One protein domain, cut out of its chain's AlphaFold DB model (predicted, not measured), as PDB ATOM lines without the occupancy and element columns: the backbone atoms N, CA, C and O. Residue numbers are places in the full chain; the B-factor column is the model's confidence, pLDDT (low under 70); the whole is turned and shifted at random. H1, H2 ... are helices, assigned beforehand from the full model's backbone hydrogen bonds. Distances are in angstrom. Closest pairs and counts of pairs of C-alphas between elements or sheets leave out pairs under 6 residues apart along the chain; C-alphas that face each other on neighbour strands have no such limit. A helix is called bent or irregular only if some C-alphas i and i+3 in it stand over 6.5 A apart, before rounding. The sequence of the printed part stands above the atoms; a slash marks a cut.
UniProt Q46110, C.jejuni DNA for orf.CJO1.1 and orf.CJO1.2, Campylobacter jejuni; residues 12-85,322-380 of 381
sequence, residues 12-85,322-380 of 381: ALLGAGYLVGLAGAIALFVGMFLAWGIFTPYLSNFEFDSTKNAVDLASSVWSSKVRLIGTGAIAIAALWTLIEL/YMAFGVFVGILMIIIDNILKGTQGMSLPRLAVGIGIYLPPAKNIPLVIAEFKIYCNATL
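Overview. This is residues 12 to 85 and 322 to 380 of the 381 residues of the protein "C.jejuni DNA for orf.CJO1.1 and orf.CJO1.2" of Campylobacter jejuni (UniProt Q46110). A short helix, H4, sits in the core between the long arm H1b and the crossed pair H2b and H3. H5 packs on H1a and H1b, away from H2b and H3. The printed part has 133 residues, with five named helices, H1 to H5 in order along the chain, and no named strand; its class is all helix, with 114 of the 133 residues in named helices, and it is compact, with a radius of gyration of the C-alphas of 15.7 A and spans of 50 by 35 by 23 A.

Along the chain. By hydrogen bonds H1, residues 12 to 44, and H2, 54 to 85, were each assigned as one helix, but both are bent. C-alphas 19 and 22 are 9.4 A apart, 64 and 67 6.5 A. The arms are H1a, 12 to 19, from (-25.578, 2.674, -21.008); H1b, 22 to 44, 31.3 A, irregular, with C-alphas 37 and 40 6.9 A apart; H2a, 54 to 64; and H2b, 67 to 85, 26.4 A. H3, 322 to 343, spans 31.4 A, H4, 350 to 358, 12.7 A, and H5, 361 to 378, 25.9 A, ending at (-8.345, -6.458, -27.732).

Arrangement. H4 touches H1b, closest C-alphas Gly 31 and Gly 356, 4.0 A. Every O i to N i+4 pair is within hydrogen-bond range in H2a, H2b, H3 and H4, but 3 of 4 in H1a, 17 of 19 in H1b and 11 of 14 in H5.

Size, cuts and confidence. Residues 86 to 321 are cut out, a 27.4 A gap between C-alphas 85 and 322.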
ATOM      1  N   ALA A  12     -25.482   1.705 -19.927       62.53
ATOM      2  CA  ALA A  12     -25.578   2.674 -21.008       62.53
ATOM      3  C   ALA A  12     -24.373   3.626 -21.047       62.53
ATOM      4  O   ALA A  12     -23.882   3.941 -22.128       62.53
ATOM      5  N   LEU A  13     -23.848   4.040 -19.885       65.50
ATOM      6  CA  LEU A  13     -22.590   4.795 -19.827       65.50
ATOM      7  C   LEU A  13     -21.401   3.939 -20.270       65.50
ATOM      8  O   LEU A  13     -20.506   4.454 -20.933       65.50
ATOM      9  N   LEU A  14     -21.409   2.638 -19.962       69.38
ATOM     10  CA  LEU A  14     -20.394   1.723 -20.478       69.38
ATOM     11  C   LEU A  14     -20.463   1.616 -22.013       69.38
ATOM     12  O   LEU A  14     -19.438   1.712 -22.682       69.38
ATOM     13  N   GLY A  15     -21.668   1.501 -22.581       63.88
ATOM     14  CA  GLY A  15     -21.876   1.505 -24.034       63.88
ATOM     15  C   GLY A  15     -21.509   2.834 -24.704       63.88
ATOM     16  O   GLY A  15     -20.966   2.844 -25.801       63.88
ATOM     17  N   ALA A  16     -21.736   3.968 -24.039       61.81
ATOM     18  CA  ALA A  16     -21.271   5.263 -24.530       61.81
ATOM     19  C   ALA A  16     -19.736   5.367 -24.505       61.81
ATOM     20  O   ALA A  16     -19.156   5.925 -25.431       61.81
ATOM     21  N   GLY A  17     -19.079   4.802 -23.486       63.81
ATOM     22  CA  GLY A  17     -17.617   4.749 -23.388       63.81
ATOM     23  C   GLY A  17     -16.982   3.984 -24.549       63.81
ATOM     24  O   GLY A  17     -16.036   4.487 -25.145       63.81
ATOM     25  N   TYR A  18     -17.595   2.860 -24.947       66.81
ATOM     26  CA  TYR A  18     -17.211   2.070 -26.129       66.81
ATOM     27  C   TYR A  18     -17.150   2.907 -27.421       66.81
ATOM     28  O   TYR A  18     -16.337   2.656 -28.303       66.81
ATOM     29  N   LEU A  19     -18.014   3.918 -27.561       63.72
ATOM     30  CA  LEU A  19     -18.090   4.740 -28.775       63.72
ATOM     31  C   LEU A  19     -17.079   5.897 -28.799       63.72
ATOM     32  O   LEU A  19     -16.884   6.512 -29.846       63.72
ATOM     33  N   VAL A  20     -16.469   6.235 -27.659       64.06
ATOM     34  CA  VAL A  20     -15.564   7.391 -27.530       64.06
ATOM     35  C   VAL A  20     -14.119   7.040 -27.917       64.06
ATOM     36  O   VAL A  20     -13.387   7.921 -28.378       64.06
ATOM     37  N   GLY A  21     -13.718   5.774 -27.775       71.19
ATOM     38  CA  GLY A  21     -12.379   5.285 -28.113       71.19
ATOM     39  C   GLY A  21     -11.293   5.667 -27.096       71.19
ATOM     40  O   GLY A  21     -11.424   6.642 -26.348       71.19
ATOM     41  N   LEU A  22     -10.187   4.912 -27.072       78.25
ATOM     42  CA  LEU A  22      -9.134   5.013 -26.046       78.25
ATOM     43  C   LEU A  22      -8.557   6.423 -25.877       78.25
ATOM     44  O   LEU A  22      -8.437   6.913 -24.756       78.25
ATOM     45  N   ALA A  23      -8.235   7.105 -26.977       78.12
ATOM     46  CA  ALA A  23      -7.706   8.469 -26.922       78.12
ATOM     47  C   ALA A  23      -8.706   9.442 -26.268       78.12
ATOM     48  O   ALA A  23      -8.327  10.277 -25.444       78.12
ATOM     49  N   GLY A  24      -9.998   9.303 -26.587       75.25
ATOM     50  CA  GLY A  24     -11.068  10.092 -25.983       75.25
ATOM     51  C   GLY A  24     -11.286   9.750 -24.507       75.25
ATOM     52  O   GLY A  24     -11.446  10.660 -23.696       75.25
ATOM     53  N   ALA A  25     -11.215   8.470 -24.134       77.88
ATOM     54  CA  ALA A  25     -11.293   8.022 -22.746       77.88
ATOM     55  C   ALA A  25     -10.133   8.574 -21.898       77.88
ATOM     56  O   ALA A  25     -10.362   9.142 -20.831       77.88
ATOM     57  N   ILE A  26      -8.894   8.502 -22.392       84.62
ATOM     58  CA  ILE A  26      -7.728   9.089 -21.716       84.62
ATOM     59  C   ILE A  26      -7.907  10.604 -21.564       84.62
ATOM     60  O   ILE A  26      -7.686  11.144 -20.481       84.62
ATOM     61  N   ALA A  27      -8.368  11.296 -22.607       85.31
ATOM     62  CA  ALA A  27      -8.634  12.730 -22.541       85.31
ATOM     63  C   ALA A  27      -9.723  13.091 -21.514       85.31
ATOM     64  O   ALA A  27      -9.531  14.019 -20.726       85.31
ATOM     65  N   LEU A  28     -10.829  12.339 -21.465       83.62
ATOM     66  CA  LEU A  28     -11.873  12.498 -20.445       83.62
ATOM     67  C   LEU A  28     -11.312  12.296 -19.033       83.62
ATOM     68  O   LEU A  28     -11.634  13.068 -18.128       83.62
ATOM     69  N   PHE A  29     -10.448  11.294 -18.843       87.75
ATOM     70  CA  PHE A  29      -9.790  11.037 -17.564       87.75
ATOM     71  C   PHE A  29      -8.859  12.181 -17.151       87.75
ATOM     72  O   PHE A  29      -8.941  12.652 -16.017       87.75
ATOM     73  N   VAL A  30      -8.022  12.676 -18.070       90.50
ATOM     74  CA  VAL A  30      -7.149  13.837 -17.832       90.50
ATOM     75  C   VAL A  30      -7.982  15.050 -17.425       90.50
ATOM     76  O   VAL A  30      -7.684  15.691 -16.420       90.50
ATOM     77  N   GLY A  31      -9.071  15.332 -18.144       88.38
ATOM     78  CA  GLY A  31      -9.977  16.428 -17.808       88.38
ATOM     79  C   GLY A  31     -10.625  16.268 -16.431       88.38
ATOM     80  O   GLY A  31     -10.652  17.211 -15.638       88.38
ATOM     81  N   MET A  32     -11.086  15.060 -16.105       88.94
ATOM     82  CA  MET A  32     -11.645  14.747 -14.789       88.94
ATOM     83  C   MET A  32     -10.616  14.955 -13.674       88.94
ATOM     84  O   MET A  32     -10.950  15.524 -12.635       88.94
ATOM     85  N   PHE A  33      -9.376  14.512 -13.885       91.31
ATOM     86  CA  PHE A  33      -8.291  14.682 -12.927       91.31
ATOM     87  C   PHE A  33      -7.967  16.164 -12.705       91.31
ATOM     88  O   PHE A  33      -7.837  16.592 -11.560       91.31
ATOM     89  N   LEU A  34      -7.924  16.973 -13.770       92.31
ATOM     90  CA  LEU A  34      -7.759  18.425 -13.654       92.31
ATOM     91  C   LEU A  34      -8.897  19.059 -12.840       92.31
ATOM     92  O   LEU A  34      -8.634  19.825 -11.914       92.31
ATOM     93  N   ALA A  35     -10.153  18.713 -13.130       89.31
ATOM     94  CA  ALA A  35     -11.296  19.262 -12.406       89.31
ATOM     95  C   ALA A  35     -11.305  18.865 -10.927       89.31
ATOM     96  O   ALA A  35     -11.339  19.732 -10.060       89.31
ATOM     97  N   TRP A  36     -11.271  17.570 -10.627       87.25
ATOM     98  CA  TRP A  36     -11.546  17.061  -9.280       87.25
ATOM     99  C   TRP A  36     -10.298  16.826  -8.435       87.25
ATOM    100  O   TRP A  36     -10.384  16.857  -7.210       87.25
ATOM    101  N   GLY A  37      -9.146  16.617  -9.070       86.44
ATOM    102  CA  GLY A  37      -7.853  16.475  -8.407       86.44
ATOM    103  C   GLY A  37      -7.119  17.799  -8.199       86.44
ATOM    104  O   GLY A  37      -6.334  17.897  -7.261       86.44
ATOM    105  N   ILE A  38      -7.370  18.822  -9.028       90.56
ATOM    106  CA  ILE A  38      -6.628  20.096  -8.968       90.56
ATOM    107  C   ILE A  38      -7.553  21.291  -8.722       90.56
ATOM    108  O   ILE A  38      -7.420  21.962  -7.700       90.56
ATOM    109  N   PHE A  39      -8.504  21.566  -9.620       91.00
ATOM    110  CA  PHE A  39      -9.276  22.814  -9.585       91.00
ATOM    111  C   PHE A  39     -10.274  22.884  -8.428       91.00
ATOM    112  O   PHE A  39     -10.274  23.872  -7.696       91.00
ATOM    113  N   THR A  40     -11.097  21.853  -8.226       88.56
ATOM    114  CA  THR A  40     -12.075  21.811  -7.128       88.56
ATOM    115  C   THR A  40     -11.385  21.925  -5.764       88.56
ATOM    116  O   THR A  40     -11.740  22.830  -5.015       88.56
ATOM    117  N   PRO A  41     -10.345  21.132  -5.435       86.12
ATOM    118  CA  PRO A  41      -9.656  21.240  -4.148       86.12
ATOM    119  C   PRO A  41      -8.985  22.597  -3.928       86.12
ATOM    120  O   PRO A  41      -9.036  23.121  -2.812       86.12
ATOM    121  N   TYR A  42      -8.380  23.163  -4.981       89.00
ATOM    122  CA  TYR A  42      -7.747  24.479  -4.936       89.00
ATOM    123  C   TYR A  42      -8.775  25.580  -4.659       89.00
ATOM    124  O   TYR A  42      -8.601  26.359  -3.727       89.00
ATOM    125  N   LEU A  43      -9.883  25.612  -5.406       86.06
ATOM    126  CA  LEU A  43     -10.925  26.627  -5.243       86.06
ATOM    127  C   LEU A  43     -11.727  26.448  -3.947       86.06
ATOM    128  O   LEU A  43     -12.093  27.439  -3.320       86.06
ATOM    129  N   SER A  44     -11.943  25.212  -3.492       84.19
ATOM    130  CA  SER A  44     -12.603  24.928  -2.213       84.19
ATOM    131  C   SER A  44     -11.802  25.400  -0.996       84.19
ATOM    132  O   SER A  44     -12.383  25.530   0.076       84.19
ATOM    133  N   ASN A  45     -10.495  25.672  -1.118       82.94
ATOM    134  CA  ASN A  45      -9.730  26.275  -0.019       82.94
ATOM    135  C   ASN A  45     -10.063  27.751   0.212       82.94
ATOM    136  O   ASN A  45      -9.902  28.225   1.333       82.94
ATOM    137  N   PHE A  46     -10.517  28.465  -0.818       80.19
ATOM    138  CA  PHE A  46     -10.850  29.889  -0.722       80.19
ATOM    139  C   PHE A  46     -12.316  30.137  -0.328       80.19
ATOM    140  O   PHE A  46     -12.669  31.256   0.016       80.19
ATOM    141  N   GLU A  47     -13.155  29.099  -0.351       73.06
ATOM    142  CA  GLU A  47     -14.610  29.153  -0.125       73.06
ATOM    143  C   GLU A  47     -15.017  28.330   1.104       73.06
ATOM    144  O   GLU A  47     -16.022  27.623   1.095       73.06
ATOM    145  N   PHE A  48     -14.183  28.328   2.144       68.25
ATOM    146  CA  PHE A  48     -14.425  27.490   3.312       68.25
ATOM    147  C   PHE A  48     -15.707  27.918   4.039       68.25
ATOM    148  O   PHE A  48     -15.751  28.959   4.691       68.25
ATOM    149  N   ASP A  49     -16.734  27.078   3.946       68.81
ATOM    150  CA  ASP A  49     -17.988  27.208   4.680       68.81
ATOM    151  C   ASP A  49     -18.058  26.085   5.721       68.81
ATOM    152  O   ASP A  49     -18.164  24.906   5.380       68.81
ATOM    153  N   SER A  50     -17.991  26.453   7.002       62.94
ATOM    154  CA  SER A  50     -18.000  25.518   8.132       62.94
ATOM    155  C   SER A  50     -19.325  24.768   8.310       62.94
ATOM    156  O   SER A  50     -19.393  23.856   9.131       62.94
ATOM    157  N   THR A  51     -20.380  25.150   7.582       67.38
ATOM    158  CA  THR A  51     -21.709  24.527   7.675       67.38
ATOM    159  C   THR A  51     -21.952  23.423   6.643       67.38
ATOM    160  O   THR A  51     -22.889  22.642   6.804       67.38
ATOM    161  N   LYS A  52     -21.112  23.313   5.603       70.06
ATOM    162  CA  LYS A  52     -21.269  22.320   4.529       70.06
ATOM    163  C   LYS A  52     -20.356  21.115   4.732       70.06
ATOM    164  O   LYS A  52     -19.171  21.257   5.027       70.06
ATOM    165  N   ASN A  53     -20.884  19.917   4.482       81.62
ATOM    166  CA  ASN A  53     -20.059  18.713   4.394       81.62
ATOM    167  C   ASN A  53     -19.070  18.826   3.224       81.62
ATOM    168  O   ASN A  53     -19.351  19.468   2.211       81.62
ATOM    169  N   ALA A  54     -17.922  18.147   3.324       78.12
ATOM    170  CA  ALA A  54     -16.859  18.226   2.317       78.12
ATOM    171  C   ALA A  54     -17.338  17.864   0.893       78.12
ATOM    172  O   ALA A  54     -16.908  18.482  -0.080       78.12
ATOM    173  N   VAL A  55     -18.258  16.903   0.770       77.69
ATOM    174  CA  VAL A  55     -18.833  16.476  -0.518       77.69
ATOM    175  C   VAL A  55     -19.726  17.562  -1.129       77.69
ATOM    176  O   VAL A  55     -19.625  17.837  -2.327       77.69
ATOM    177  N   ASP A  56     -20.551  18.215  -0.310       78.44
ATOM    178  CA  ASP A  56     -21.456  19.280  -0.751       78.44
ATOM    179  C   ASP A  56     -20.675  20.543  -1.123       78.44
ATOM    180  O   ASP A  56     -20.972  21.191  -2.129       78.44
ATOM    181  N   LEU A  57     -19.617  20.850  -0.366       81.56
ATOM    182  CA  LEU A  57     -18.703  21.947  -0.672       81.56
ATOM    183  C   LEU A  57     -17.981  21.718  -2.010       81.56
ATOM    184  O   LEU A  57     -17.981  22.606  -2.864       81.56
ATOM    185  N   ALA A  58     -17.412  20.526  -2.225       81.88
ATOM    186  CA  ALA A  58     -16.747  20.179  -3.483       81.88
ATOM    187  C   ALA A  58     -17.715  20.225  -4.675       81.88
ATOM    188  O   ALA A  58     -17.391  20.785  -5.721       81.88
ATOM    189  N   SER A  59     -18.921  19.681  -4.507       81.06
ATOM    190  CA  SER A  59     -19.938  19.654  -5.563       81.06
ATOM    191  C   SER A  59     -20.446  21.058  -5.905       81.06
ATOM    192  O   SER A  59     -20.628  21.376  -7.080       81.06
ATOM    193  N   SER A  60     -20.613  21.919  -4.896       81.81
ATOM    194  CA  SER A  60     -21.003  23.318  -5.078       81.81
ATOM    195  C   SER A  60     -19.933  24.108  -5.831       81.81
ATOM    196  O   SER A  60     -20.257  24.726  -6.843       81.81
ATOM    197  N   VAL A  61     -18.665  24.025  -5.406       85.62
ATOM    198  CA  VAL A  61     -17.531  24.707  -6.059       85.62
ATOM    199  C   VAL A  61     -17.321  24.210  -7.487       85.62
ATOM    200  O   VAL A  61     -17.086  25.008  -8.398       85.62
ATOM    201  N   TRP A  62     -17.433  22.901  -7.713       86.25
ATOM    202  CA  TRP A  62     -17.339  22.354  -9.060       86.25
ATOM    203  C   TRP A  62     -18.449  22.902  -9.963       86.25
ATOM    204  O   TRP A  62     -18.173  23.355 -11.076       86.25
ATOM    205  N   SER A  63     -19.691  22.901  -9.469       79.75
ATOM    206  CA  SER A  63     -20.851  23.305 -10.259       79.75
ATOM    207  C   SER A  63     -20.848  24.793 -10.603       79.75
ATOM    208  O   SER A  63     -21.197  25.146 -11.727       79.75
ATOM    209  N   SER A  64     -20.452  25.656  -9.663       80.25
ATOM    210  CA  SER A  64     -20.465  27.111  -9.858       80.25
ATOM    211  C   SER A  64     -19.213  27.655 -10.550       80.25
ATOM    212  O   SER A  64     -19.323  28.625 -11.293       80.25
ATOM    213  N   LYS A  65     -18.035  27.046 -10.342       86.25
ATOM    214  CA  LYS A  65     -16.749  27.604 -10.804       86.25
ATOM    215  C   LYS A  65     -16.012  26.697 -11.783       86.25
ATOM    216  O   LYS A  65     -15.706  27.110 -12.900       86.25
ATOM    217  N   VAL A  66     -15.733  25.446 -11.409       87.06
ATOM    218  CA  VAL A  66     -14.897  24.547 -12.239       87.06
ATOM    219  C   VAL A  66     -15.572  24.211 -13.567       87.06
ATOM    220  O   VAL A  66     -14.901  24.135 -14.596       87.06
ATOM    221  N   ARG A  67     -16.903  24.105 -13.591       82.50
ATOM    222  CA  ARG A  67     -17.656  23.983 -14.843       82.50
ATOM    223  C   ARG A  67     -17.426  25.154 -15.793       82.50
ATOM    224  O   ARG A  67     -17.282  24.905 -16.982       82.50
ATOM    225  N   LEU A  68     -17.308  26.389 -15.298       81.69
ATOM    226  CA  LEU A  68     -17.002  27.558 -16.137       81.69
ATOM    227  C   LEU A  68     -15.590  27.477 -16.741       81.69
ATOM    228  O   LEU A  68     -15.404  27.838 -17.903       81.69
ATOM    229  N   ILE A  69     -14.617  26.937 -15.994       89.31
ATOM    230  CA  ILE A  69     -13.272  26.621 -16.513       89.31
ATOM    231  C   ILE A  69     -13.379  25.576 -17.635       89.31
ATOM    232  O   ILE A  69     -12.813  25.757 -18.713       89.31
ATOM    233  N   GLY A  70     -14.152  24.507 -17.415       85.50
ATOM    234  CA  GLY A  70     -14.433  23.491 -18.435       85.50
ATOM    235  C   GLY A  70     -15.068  24.083 -19.695       85.50
ATOM    236  O   GLY A  70     -14.605  23.806 -20.798       85.50
ATOM    237  N   THR A  71     -16.057  24.969 -19.544       78.56
ATOM    238  CA  THR A  71     -16.696  25.688 -20.657       78.56
ATOM    239  C   THR A  71     -15.689  26.522 -21.450       78.56
ATOM    240  O   THR A  71     -15.693  26.466 -22.677       78.56
ATOM    241  N   GLY A  72     -14.785  27.248 -20.780       82.56
ATOM    242  CA  GLY A  72     -13.724  28.007 -21.451       82.56
ATOM    243  C   GLY A  72     -12.760  27.121 -22.246       82.56
ATOM    244  O   GLY A  72     -12.435  27.428 -23.395       82.56
ATOM    245  N   ALA A  73     -12.360  25.980 -21.674       88.25
ATOM    246  CA  ALA A  73     -11.503  25.004 -22.348       88.25
ATOM    247  C   ALA A  73     -12.196  24.380 -23.574       88.25
ATOM    248  O   ALA A  73     -11.585  24.243 -24.634       88.25
ATOM    249  N   ILE A  74     -13.487  24.056 -23.451       81.06
ATOM    250  CA  ILE A  74     -14.331  23.581 -24.554       81.06
ATOM    251  C   ILE A  74     -14.421  24.636 -25.661       81.06
ATOM    252  O   ILE A  74     -14.244  24.299 -26.831       81.06
ATOM    253  N   ALA A  75     -14.669  25.900 -25.308       78.19
ATOM    254  CA  ALA A  75     -14.859  26.981 -26.269       78.19
ATOM    255  C   ALA A  75     -13.621  27.178 -27.155       78.19
ATOM    256  O   ALA A  75     -13.733  27.170 -28.382       78.19
ATOM    257  N   ILE A  76     -12.425  27.276 -26.563       86.50
ATOM    258  CA  ILE A  76     -11.195  27.436 -27.351       86.50
ATOM    259  C   ILE A  76     -10.850  26.180 -28.155       86.50
ATOM    260  O   ILE A  76     -10.410  26.282 -29.299       86.50
ATOM    261  N   ALA A  77     -11.103  24.987 -27.608       83.62
ATOM    262  CA  ALA A  77     -10.908  23.738 -28.333       83.62
ATOM    263  C   ALA A  77     -11.855  23.628 -29.541       83.62
ATOM    264  O   ALA A  77     -11.449  23.121 -30.591       83.62
ATOM    265  N   ALA A  78     -13.088  24.129 -29.422       75.69
ATOM    266  CA  ALA A  78     -14.055  24.195 -30.512       75.69
ATOM    267  C   ALA A  78     -13.636  25.216 -31.581       75.69
ATOM    268  O   ALA A  78     -13.644  24.881 -32.763       75.69
ATOM    269  N   LEU A  79     -13.174  26.407 -31.180       81.81
ATOM    270  CA  LEU A  79     -12.625  27.411 -32.105       81.81
ATOM    271  C   LEU A  79     -11.400  26.893 -32.863       81.81
ATOM    272  O   LEU A  79     -11.291  27.075 -34.071       81.81
ATOM    273  N   TRP A  80     -10.494  26.197 -32.184       84.94
ATOM    274  CA  TRP A  80      -9.352  25.586 -32.856       84.94
ATOM    275  C   TRP A  80      -9.787  24.480 -33.828       84.94
ATOM    276  O   TRP A  80      -9.257  24.370 -34.930       84.94
ATOM    277  N   THR A  81     -10.802  23.692 -33.462       77.38
ATOM    278  CA  THR A  81     -11.389  22.683 -34.359       77.38
ATOM    279  C   THR A  81     -11.998  23.329 -35.602       77.38
ATOM    280  O   THR A  81     -11.764  22.853 -36.706       77.38
ATOM    281  N   LEU A  82     -12.697  24.456 -35.455       74.19
ATOM    282  CA  LEU A  82     -13.192  25.253 -36.580       74.19
ATOM    283  C   LEU A  82     -12.052  25.674 -37.527       74.19
ATOM    284  O   LEU A  82     -12.195  25.547 -38.742       74.19
ATOM    285  N   ILE A  83     -10.917  26.126 -36.984       83.12
ATOM    286  CA  ILE A  83      -9.746  26.533 -37.778       83.12
ATOM    287  C   ILE A  83      -9.171  25.353 -38.573       83.12
ATOM    288  O   ILE A  83      -8.913  25.487 -39.768       83.12
ATOM    289  N   GLU A  84      -8.997  24.188 -37.944       79.00
ATOM    290  CA  GLU A  84      -8.467  22.993 -38.620       79.00
ATOM    291  C   GLU A  84      -9.385  22.504 -39.749       79.00
ATOM    292  O   GLU A  84      -8.914  22.071 -40.802       79.00
ATOM    293  N   LEU A  85     -10.699  22.609 -39.552       74.94
ATOM    294  CA  LEU A  85     -11.700  22.160 -40.517       74.94
ATOM    295  C   LEU A  85     -11.906  23.123 -41.683       74.94
ATOM    296  O   LEU A  85     -12.452  22.726 -42.713       74.94
ATOM    297  N   TYR A 322     -12.982  32.853 -14.650       84.38
ATOM    298  CA  TYR A 322     -12.876  31.387 -14.696       84.38
ATOM    299  C   TYR A 322     -12.930  30.854 -16.128       84.38
ATOM    300  O   TYR A 322     -12.193  29.931 -16.472       84.38
ATOM    301  N   MET A 323     -13.750  31.465 -16.984       82.19
ATOM    302  CA  MET A 323     -13.822  31.095 -18.396       82.19
ATOM    303  C   MET A 323     -12.514  31.425 -19.132       82.19
ATOM    304  O   MET A 323     -12.012  30.587 -19.877       82.19
ATOM    305  N   ALA A 324     -11.916  32.595 -18.890       85.69
ATOM    306  CA  ALA A 324     -10.629  32.987 -19.464       85.69
ATOM    307  C   ALA A 324      -9.491  32.064 -19.002       85.69
ATOM    308  O   ALA A 324      -8.658  31.652 -19.811       85.69
ATOM    309  N   PHE A 325      -9.490  31.667 -17.727       91.12
ATOM    310  CA  PHE A 325      -8.572  30.639 -17.238       91.12
ATOM    311  C   PHE A 325      -8.801  29.294 -17.946       91.12
ATOM    312  O   PHE A 325      -7.848  28.641 -18.365       91.12
ATOM    313  N   GLY A 326     -10.060  28.913 -18.167       88.31
ATOM    314  CA  GLY A 326     -10.429  27.763 -18.991       88.31
ATOM    315  C   GLY A 326      -9.873  27.830 -20.412       88.31
ATOM    316  O   GLY A 326      -9.305  26.852 -20.894       88.31
ATOM    317  N   VAL A 327      -9.965  28.989 -21.067       88.56
ATOM    318  CA  VAL A 327      -9.366  29.225 -22.390       88.56
ATOM    319  C   VAL A 327      -7.855  29.016 -22.338       88.56
ATOM    320  O   VAL A 327      -7.314  28.311 -23.184       88.56
ATOM    321  N   PHE A 328      -7.166  29.550 -21.328       93.81
ATOM    322  CA  PHE A 328      -5.731  29.323 -21.154       93.81
ATOM    323  C   PHE A 328      -5.392  27.830 -21.011       93.81
ATOM    324  O   PHE A 328      -4.514  27.326 -21.714       93.81
ATOM    325  N   VAL A 329      -6.133  27.094 -20.175       93.19
ATOM    326  CA  VAL A 329      -5.983  25.635 -20.037       93.19
ATOM    327  C   VAL A 329      -6.226  24.931 -21.375       93.19
ATOM    328  O   VAL A 329      -5.454  24.056 -21.760       93.19
ATOM    329  N   GLY A 330      -7.256  25.329 -22.124       90.69
ATOM    330  CA  GLY A 330      -7.548  24.761 -23.438       90.69
ATOM    331  C   GLY A 330      -6.452  25.032 -24.475       90.69
ATOM    332  O   GLY A 330      -6.121  24.129 -25.240       90.69
ATOM    333  N   ILE A 331      -5.824  26.215 -24.465       93.69
ATOM    334  CA  ILE A 331      -4.652  26.526 -25.308       93.69
ATOM    335  C   ILE A 331      -3.487  25.596 -24.965       93.69
ATOM    336  O   ILE A 331      -2.877  25.026 -25.868       93.69
ATOM    337  N   LEU A 332      -3.202  25.388 -23.677       94.00
ATOM    338  CA  LEU A 332      -2.167  24.441 -23.257       94.00
ATOM    339  C   LEU A 332      -2.469  23.023 -23.759       94.00
ATOM    340  O   LEU A 332      -1.576  22.357 -24.276       94.00
ATOM    341  N   MET A 333      -3.727  22.578 -23.673       92.75
ATOM    342  CA  MET A 333      -4.132  21.265 -24.185       92.75
ATOM    343  C   MET A 333      -4.014  21.161 -25.710       92.75
ATOM    344  O   MET A 333      -3.609  20.114 -26.206       92.75
ATOM    345  N   ILE A 334      -4.307  22.230 -26.460       90.56
ATOM    346  CA  ILE A 334      -4.082  22.287 -27.916       90.56
ATOM    347  C   ILE A 334      -2.595  22.098 -28.239       90.56
ATOM    348  O   ILE A 334      -2.248  21.319 -29.125       90.56
ATOM    349  N   ILE A 335      -1.717  22.800 -27.519       91.88
ATOM    350  CA  ILE A 335      -0.267  22.700 -27.718       91.88
ATOM    351  C   ILE A 335       0.209  21.274 -27.418       91.88
ATOM    352  O   ILE A 335       0.935  20.693 -28.222       91.88
ATOM    353  N   ILE A 336      -0.241  20.688 -26.306       90.56
ATOM    354  CA  ILE A 336       0.105  19.314 -25.917       90.56
ATOM    355  C   ILE A 336      -0.381  18.302 -26.960       90.56
ATOM    356  O   ILE A 336       0.400  17.447 -27.372       90.56
ATOM    357  N   ASP A 337      -1.627  18.410 -27.430       88.19
ATOM    358  CA  ASP A 337      -2.182  17.523 -28.462       88.19
ATOM    359  C   ASP A 337      -1.375  17.597 -29.769       88.19
ATOM    360  O   ASP A 337      -1.019  16.569 -30.343       88.19
ATOM    361  N   ASN A 338      -0.998  18.801 -30.207       87.25
ATOM    362  CA  ASN A 338      -0.175  18.978 -31.407       87.25
ATOM    363  C   ASN A 338       1.237  18.389 -31.249       87.25
ATOM    364  O   ASN A 338       1.753  17.776 -32.185       87.25
ATOM    365  N   ILE A 339       1.854  18.530 -30.070       88.19
ATOM    366  CA  ILE A 339       3.165  17.930 -29.778       88.19
ATOM    367  C   ILE A 339       3.067  16.400 -29.757       88.19
ATOM    368  O   ILE A 339       3.908  15.728 -30.357       88.19
ATOM    369  N   LEU A 340       2.044  15.836 -29.110       86.62
ATOM    370  CA  LEU A 340       1.828  14.387 -29.033       86.62
ATOM    371  C   LEU A 340       1.629  13.772 -30.421       86.62
ATOM    372  O   LEU A 340       2.287  12.781 -30.753       86.62
ATOM    373  N   LYS A 341       0.810  14.415 -31.261       83.12
ATOM    374  CA  LYS A 341       0.592  13.997 -32.652       83.12
ATOM    375  C   LYS A 341       1.887  14.001 -33.458       83.12
ATOM    376  O   LYS A 341       2.116  13.082 -34.239       83.12
ATOM    377  N   GLY A 342       2.738  15.009 -33.258       79.00
ATOM    378  CA  GLY A 342       4.003  15.152 -33.981       79.00
ATOM    379  C   GLY A 342       5.138  14.239 -33.505       79.00
ATOM    380  O   GLY A 342       6.037  13.948 -34.286       79.00
ATOM    381  N   THR A 343       5.122  13.790 -32.247       77.06
ATOM    382  CA  THR A 343       6.255  13.066 -31.633       77.06
ATOM    383  C   THR A 343       6.006  11.578 -31.419       77.06
ATOM    384  O   THR A 343       6.933  10.786 -31.562       77.06
ATOM    385  N   GLN A 344       4.781  11.188 -31.061       69.81
ATOM    386  CA  GLN A 344       4.471   9.826 -30.609       69.81
ATOM    387  C   GLN A 344       3.321   9.175 -31.386       69.81
ATOM    388  O   GLN A 344       2.948   8.046 -31.086       69.81
ATOM    389  N   GLY A 345       2.727   9.875 -32.361       70.50
ATOM    390  CA  GLY A 345       1.560   9.385 -33.107       70.50
ATOM    391  C   GLY A 345       0.300   9.214 -32.247       70.50
ATOM    392  O   GLY A 345      -0.692   8.658 -32.710       70.50
ATOM    393  N   MET A 346       0.324   9.692 -31.001       76.56
ATOM    394  CA  MET A 346      -0.816   9.683 -30.089       76.56
ATOM    395  C   MET A 346      -1.594  10.992 -30.215       76.56
ATOM    396  O   MET A 346      -1.020  12.039 -30.506       76.56
ATOM    397  N   SER A 347      -2.902  10.950 -29.971       78.69
ATOM    398  CA  SER A 347      -3.731  12.155 -29.887       78.69
ATOM    399  C   SER A 347      -4.339  12.276 -28.499       78.69
ATOM    400  O   SER A 347      -4.715  11.277 -27.886       78.69
ATOM    401  N   LEU A 348      -4.441  13.509 -28.012       83.94
ATOM    402  CA  LEU A 348      -5.175  13.843 -26.804       83.94
ATOM    403  C   LEU A 348      -6.314  14.774 -27.221       83.94
ATOM    404  O   LEU A 348      -6.113  15.988 -27.275       83.94
ATOM    405  N   PRO A 349      -7.505  14.239 -27.550       82.75
ATOM    406  CA  PRO A 349      -8.611  15.044 -28.044       82.75
ATOM    407  C   PRO A 349      -8.957  16.187 -27.078       82.75
ATOM    408  O   PRO A 349      -9.651  16.009 -26.079       82.75
ATOM    409  N   ARG A 350      -8.486  17.393 -27.405       86.31
ATOM    410  CA  ARG A 350      -8.626  18.626 -26.611       86.31
ATOM    411  C   ARG A 350     -10.064  18.925 -26.170       86.31
ATOM    412  O   ARG A 350     -10.288  19.379 -25.051       86.31
ATOM    413  N   LEU A 351     -11.047  18.615 -27.019       80.31
ATOM    414  CA  LEU A 351     -12.472  18.748 -26.700       80.31
ATOM    415  C   LEU A 351     -12.898  17.779 -25.592       80.31
ATOM    416  O   LEU A 351     -13.604  18.180 -24.671       80.31
ATOM    417  N   ALA A 352     -12.441  16.526 -25.649       80.44
ATOM    418  CA  ALA A 352     -12.741  15.522 -24.633       80.44
ATOM    419  C   ALA A 352     -12.101  15.878 -23.283       80.44
ATOM    420  O   ALA A 352     -12.735  15.675 -22.252       80.44
ATOM    421  N   VAL A 353     -10.916  16.505 -23.272       86.69
ATOM    422  CA  VAL A 353     -10.333  17.056 -22.034       86.69
ATOM    423  C   VAL A 353     -11.246  18.126 -21.429       86.69
ATOM    424  O   VAL A 353     -11.571  18.059 -20.245       86.69
ATOM    425  N   GLY A 354     -11.726  19.076 -22.237       83.88
ATOM    426  CA  GLY A 354     -12.677  20.096 -21.783       83.88
ATOM    427  C   GLY A 354     -13.983  19.502 -21.231       83.88
ATOM    428  O   GLY A 354     -14.446  19.906 -20.164       83.88
ATOM    429  N   ILE A 355     -14.537  18.485 -21.901       79.50
ATOM    430  CA  ILE A 355     -15.721  17.742 -21.430       79.50
ATOM    431  C   ILE A 355     -15.431  17.032 -20.105       79.50
ATOM    432  O   ILE A 355     -16.260  17.075 -19.198       79.50
ATOM    433  N   GLY A 356     -14.253  16.421 -19.966       82.81
ATOM    434  CA  GLY A 356     -13.820  15.774 -18.730       82.81
ATOM    435  C   GLY A 356     -13.787  16.746 -17.548       82.81
ATOM    436  O   GLY A 356     -14.217  16.379 -16.457       82.81
ATOM    437  N   ILE A 357     -13.363  17.997 -17.774       86.69
ATOM    438  CA  ILE A 357     -13.395  19.061 -16.753       86.69
ATOM    439  C   ILE A 357     -14.849  19.442 -16.404       86.69
ATOM    440  O   ILE A 357     -15.189  19.667 -15.240       86.69
ATOM    441  N   TYR A 358     -15.716  19.506 -17.416       79.50
ATOM    442  CA  TYR A 358     -17.106  19.951 -17.292       79.50
ATOM    443  C   TYR A 358     -18.064  18.914 -16.676       79.50
ATOM    444  O   TYR A 358     -19.098  19.288 -16.110       79.50
ATOM    445  N   LEU A 359     -17.767  17.615 -16.802       76.56
ATOM    446  CA  LEU A 359     -18.615  16.516 -16.331       76.56
ATOM    447  C   LEU A 359     -18.276  16.055 -14.899       76.56
ATOM    448  O   LEU A 359     -17.135  16.169 -14.446       76.56
ATOM    449  N   PRO A 360     -19.268  15.527 -14.154       78.19
ATOM    450  CA  PRO A 360     -19.040  15.010 -12.810       78.19
ATOM    451  C   PRO A 360     -18.327  13.637 -12.835       78.19
ATOM    452  O   PRO A 360     -18.478  12.888 -13.810       78.19
ATOM    453  N   PRO A 361     -17.625  13.237 -11.752       77.19
ATOM    454  CA  PRO A 361     -16.799  12.027 -11.699       77.19
ATOM    455  C   PRO A 361     -17.622  10.768 -11.936       77.19
ATOM    456  O   PRO A 361     -17.235   9.928 -12.746       77.19
ATOM    457  N   ALA A 362     -18.821  10.718 -11.336       74.44
ATOM    458  CA  ALA A 362     -19.794   9.634 -11.479       74.44
ATOM    459  C   ALA A 362     -20.072   9.228 -12.930       74.44
ATOM    460  O   ALA A 362     -20.489   8.099 -13.170       74.44
ATOM    461  N   LYS A 363     -19.848  10.135 -13.888       70.06
ATOM    462  CA  LYS A 363     -20.122   9.929 -15.314       70.06
ATOM    463  C   LYS A 363     -18.854   9.750 -16.138       70.06
ATOM    464  O   LYS A 363     -18.856   8.941 -17.057       70.06
ATOM    465  N   ASN A 364     -17.773  10.445 -15.789       75.06
ATOM    466  CA  ASN A 364     -16.482  10.272 -16.454       75.06
ATOM    467  C   ASN A 364     -15.897   8.873 -16.205       75.06
ATOM    468  O   ASN A 364     -15.438   8.231 -17.141       75.06
ATOM    469  N   ILE A 365     -15.956   8.365 -14.970       80.06
ATOM    470  CA  ILE A 365     -15.320   7.087 -14.604       80.06
ATOM    471  C   ILE A 365     -15.895   5.895 -15.386       80.06
ATOM    472  O   ILE A 365     -15.101   5.130 -15.934       80.06
ATOM    473  N   PRO A 366     -17.225   5.727 -15.523       74.62
ATOM    474  CA  PRO A 366     -17.780   4.639 -16.327       74.62
ATOM    475  C   PRO A 366     -17.395   4.719 -17.808       74.62
ATOM    476  O   PRO A 366     -17.089   3.687 -18.400       74.62
ATOM    477  N   LEU A 367     -17.352   5.928 -18.388       73.62
ATOM    478  CA  LEU A 367     -16.920   6.138 -19.777       73.62
ATOM    479  C   LEU A 367     -15.462   5.696 -19.980       73.62
ATOM    480  O   LEU A 367     -15.152   5.031 -20.962       73.62
ATOM    481  N   VAL A 368     -14.584   6.031 -19.031       80.50
ATOM    482  CA  VAL A 368     -13.157   5.680 -19.078       80.50
ATOM    483  C   VAL A 368     -12.944   4.178 -18.881       80.50
ATOM    484  O   VAL A 368     -12.194   3.555 -19.630       80.50
ATOM    485  N   ILE A 369     -13.607   3.578 -17.887       80.31
ATOM    486  CA  ILE A 369     -13.438   2.156 -17.547       80.31
ATOM    487  C   ILE A 369     -13.919   1.241 -18.674       80.31
ATOM    488  O   ILE A 369     -13.278   0.218 -18.923       80.31
ATOM    489  N   ALA A 370     -15.024   1.590 -19.341       73.25
ATOM    490  CA  ALA A 370     -15.527   0.827 -20.480       73.25
ATOM    491  C   ALA A 370     -14.432   0.580 -21.516       73.25
ATOM    492  O   ALA A 370     -14.143  -0.565 -21.855       73.25
ATOM    493  N   GLU A 371     -13.786   1.660 -21.940       76.75
ATOM    494  CA  GLU A 371     -12.795   1.630 -23.001       76.75
ATOM    495  C   GLU A 371     -11.496   0.941 -22.578       76.75
ATOM    496  O   GLU A 371     -10.952   0.129 -23.323       76.75
ATOM    497  N   PHE A 372     -11.030   1.173 -21.347       76.12
ATOM    498  CA  PHE A 372      -9.847   0.480 -20.827       76.12
ATOM    499  C   PHE A 372     -10.025  -1.041 -20.792       76.12
ATOM    500  O   PHE A 372      -9.105  -1.780 -21.141       76.12
ATOM    501  N   LYS A 373     -11.210  -1.526 -20.402       71.31
ATOM    502  CA  LYS A 373     -11.496  -2.965 -20.371       71.31
ATOM    503  C   LYS A 373     -11.489  -3.579 -21.774       71.31
ATOM    504  O   LYS A 373     -11.041  -4.710 -21.939       71.31
ATOM    505  N   ILE A 374     -11.956  -2.835 -22.772       65.06
ATOM    506  CA  ILE A 374     -11.956  -3.268 -24.173       65.06
ATOM    507  C   ILE A 374     -10.535  -3.295 -24.720       65.06
ATOM    508  O   ILE A 374     -10.147  -4.297 -25.306       65.06
ATOM    509  N   TYR A 375      -9.743  -2.249 -24.482       65.94
ATOM    510  CA  TYR A 375      -8.355  -2.195 -24.934       65.94
ATOM    511  C   TYR A 375      -7.523  -3.358 -24.379       65.94
ATOM    512  O   TYR A 375      -6.788  -3.999 -25.128       65.94
ATOM    513  N   CYS A 376      -7.684  -3.681 -23.090       69.44
ATOM    514  CA  CYS A 376      -7.028  -4.840 -22.485       69.44
ATOM    515  C   CYS A 376      -7.488  -6.167 -23.105       69.44
ATOM    516  O   CYS A 376      -6.666  -7.054 -23.274       69.44
ATOM    517  N   ASN A 377      -8.767  -6.317 -23.465       66.75
ATOM    518  CA  ASN A 377      -9.247  -7.531 -24.133       66.75
ATOM    519  C   ASN A 377      -8.770  -7.622 -25.592       66.75
ATOM    520  O   ASN A 377      -8.366  -8.688 -26.027       66.75
ATOM    521  N   ALA A 378      -8.758  -6.511 -26.328       60.44
ATOM    522  CA  ALA A 378      -8.345  -6.458 -27.732       60.44
ATOM    523  C   ALA A 378      -6.824  -6.569 -27.945       60.44
ATOM    524  O   ALA A 378      -6.382  -6.696 -29.079       60.44
ATOM    525  N   THR A 379      -6.022  -6.466 -26.881       55.41
ATOM    526  CA  THR A 379      -4.566  -6.705 -26.907       55.41
ATOM    527  C   THR A 379      -4.183  -8.101 -26.408       55.41
ATOM    528  O   THR A 379      -3.006  -8.459 -26.454       55.41
ATOM    529  N   LEU A 380      -5.157  -8.875 -25.914       48.22
ATOM    530  CA  LEU A 380      -4.991 -10.266 -25.483       48.22
ATOM    531  C   LEU A 380      -5.405 -11.285 -26.563       48.22
ATOM    532  O   LEU A 380      -5.046 -12.455 -26.422       48.22
TER     533      LEU A 380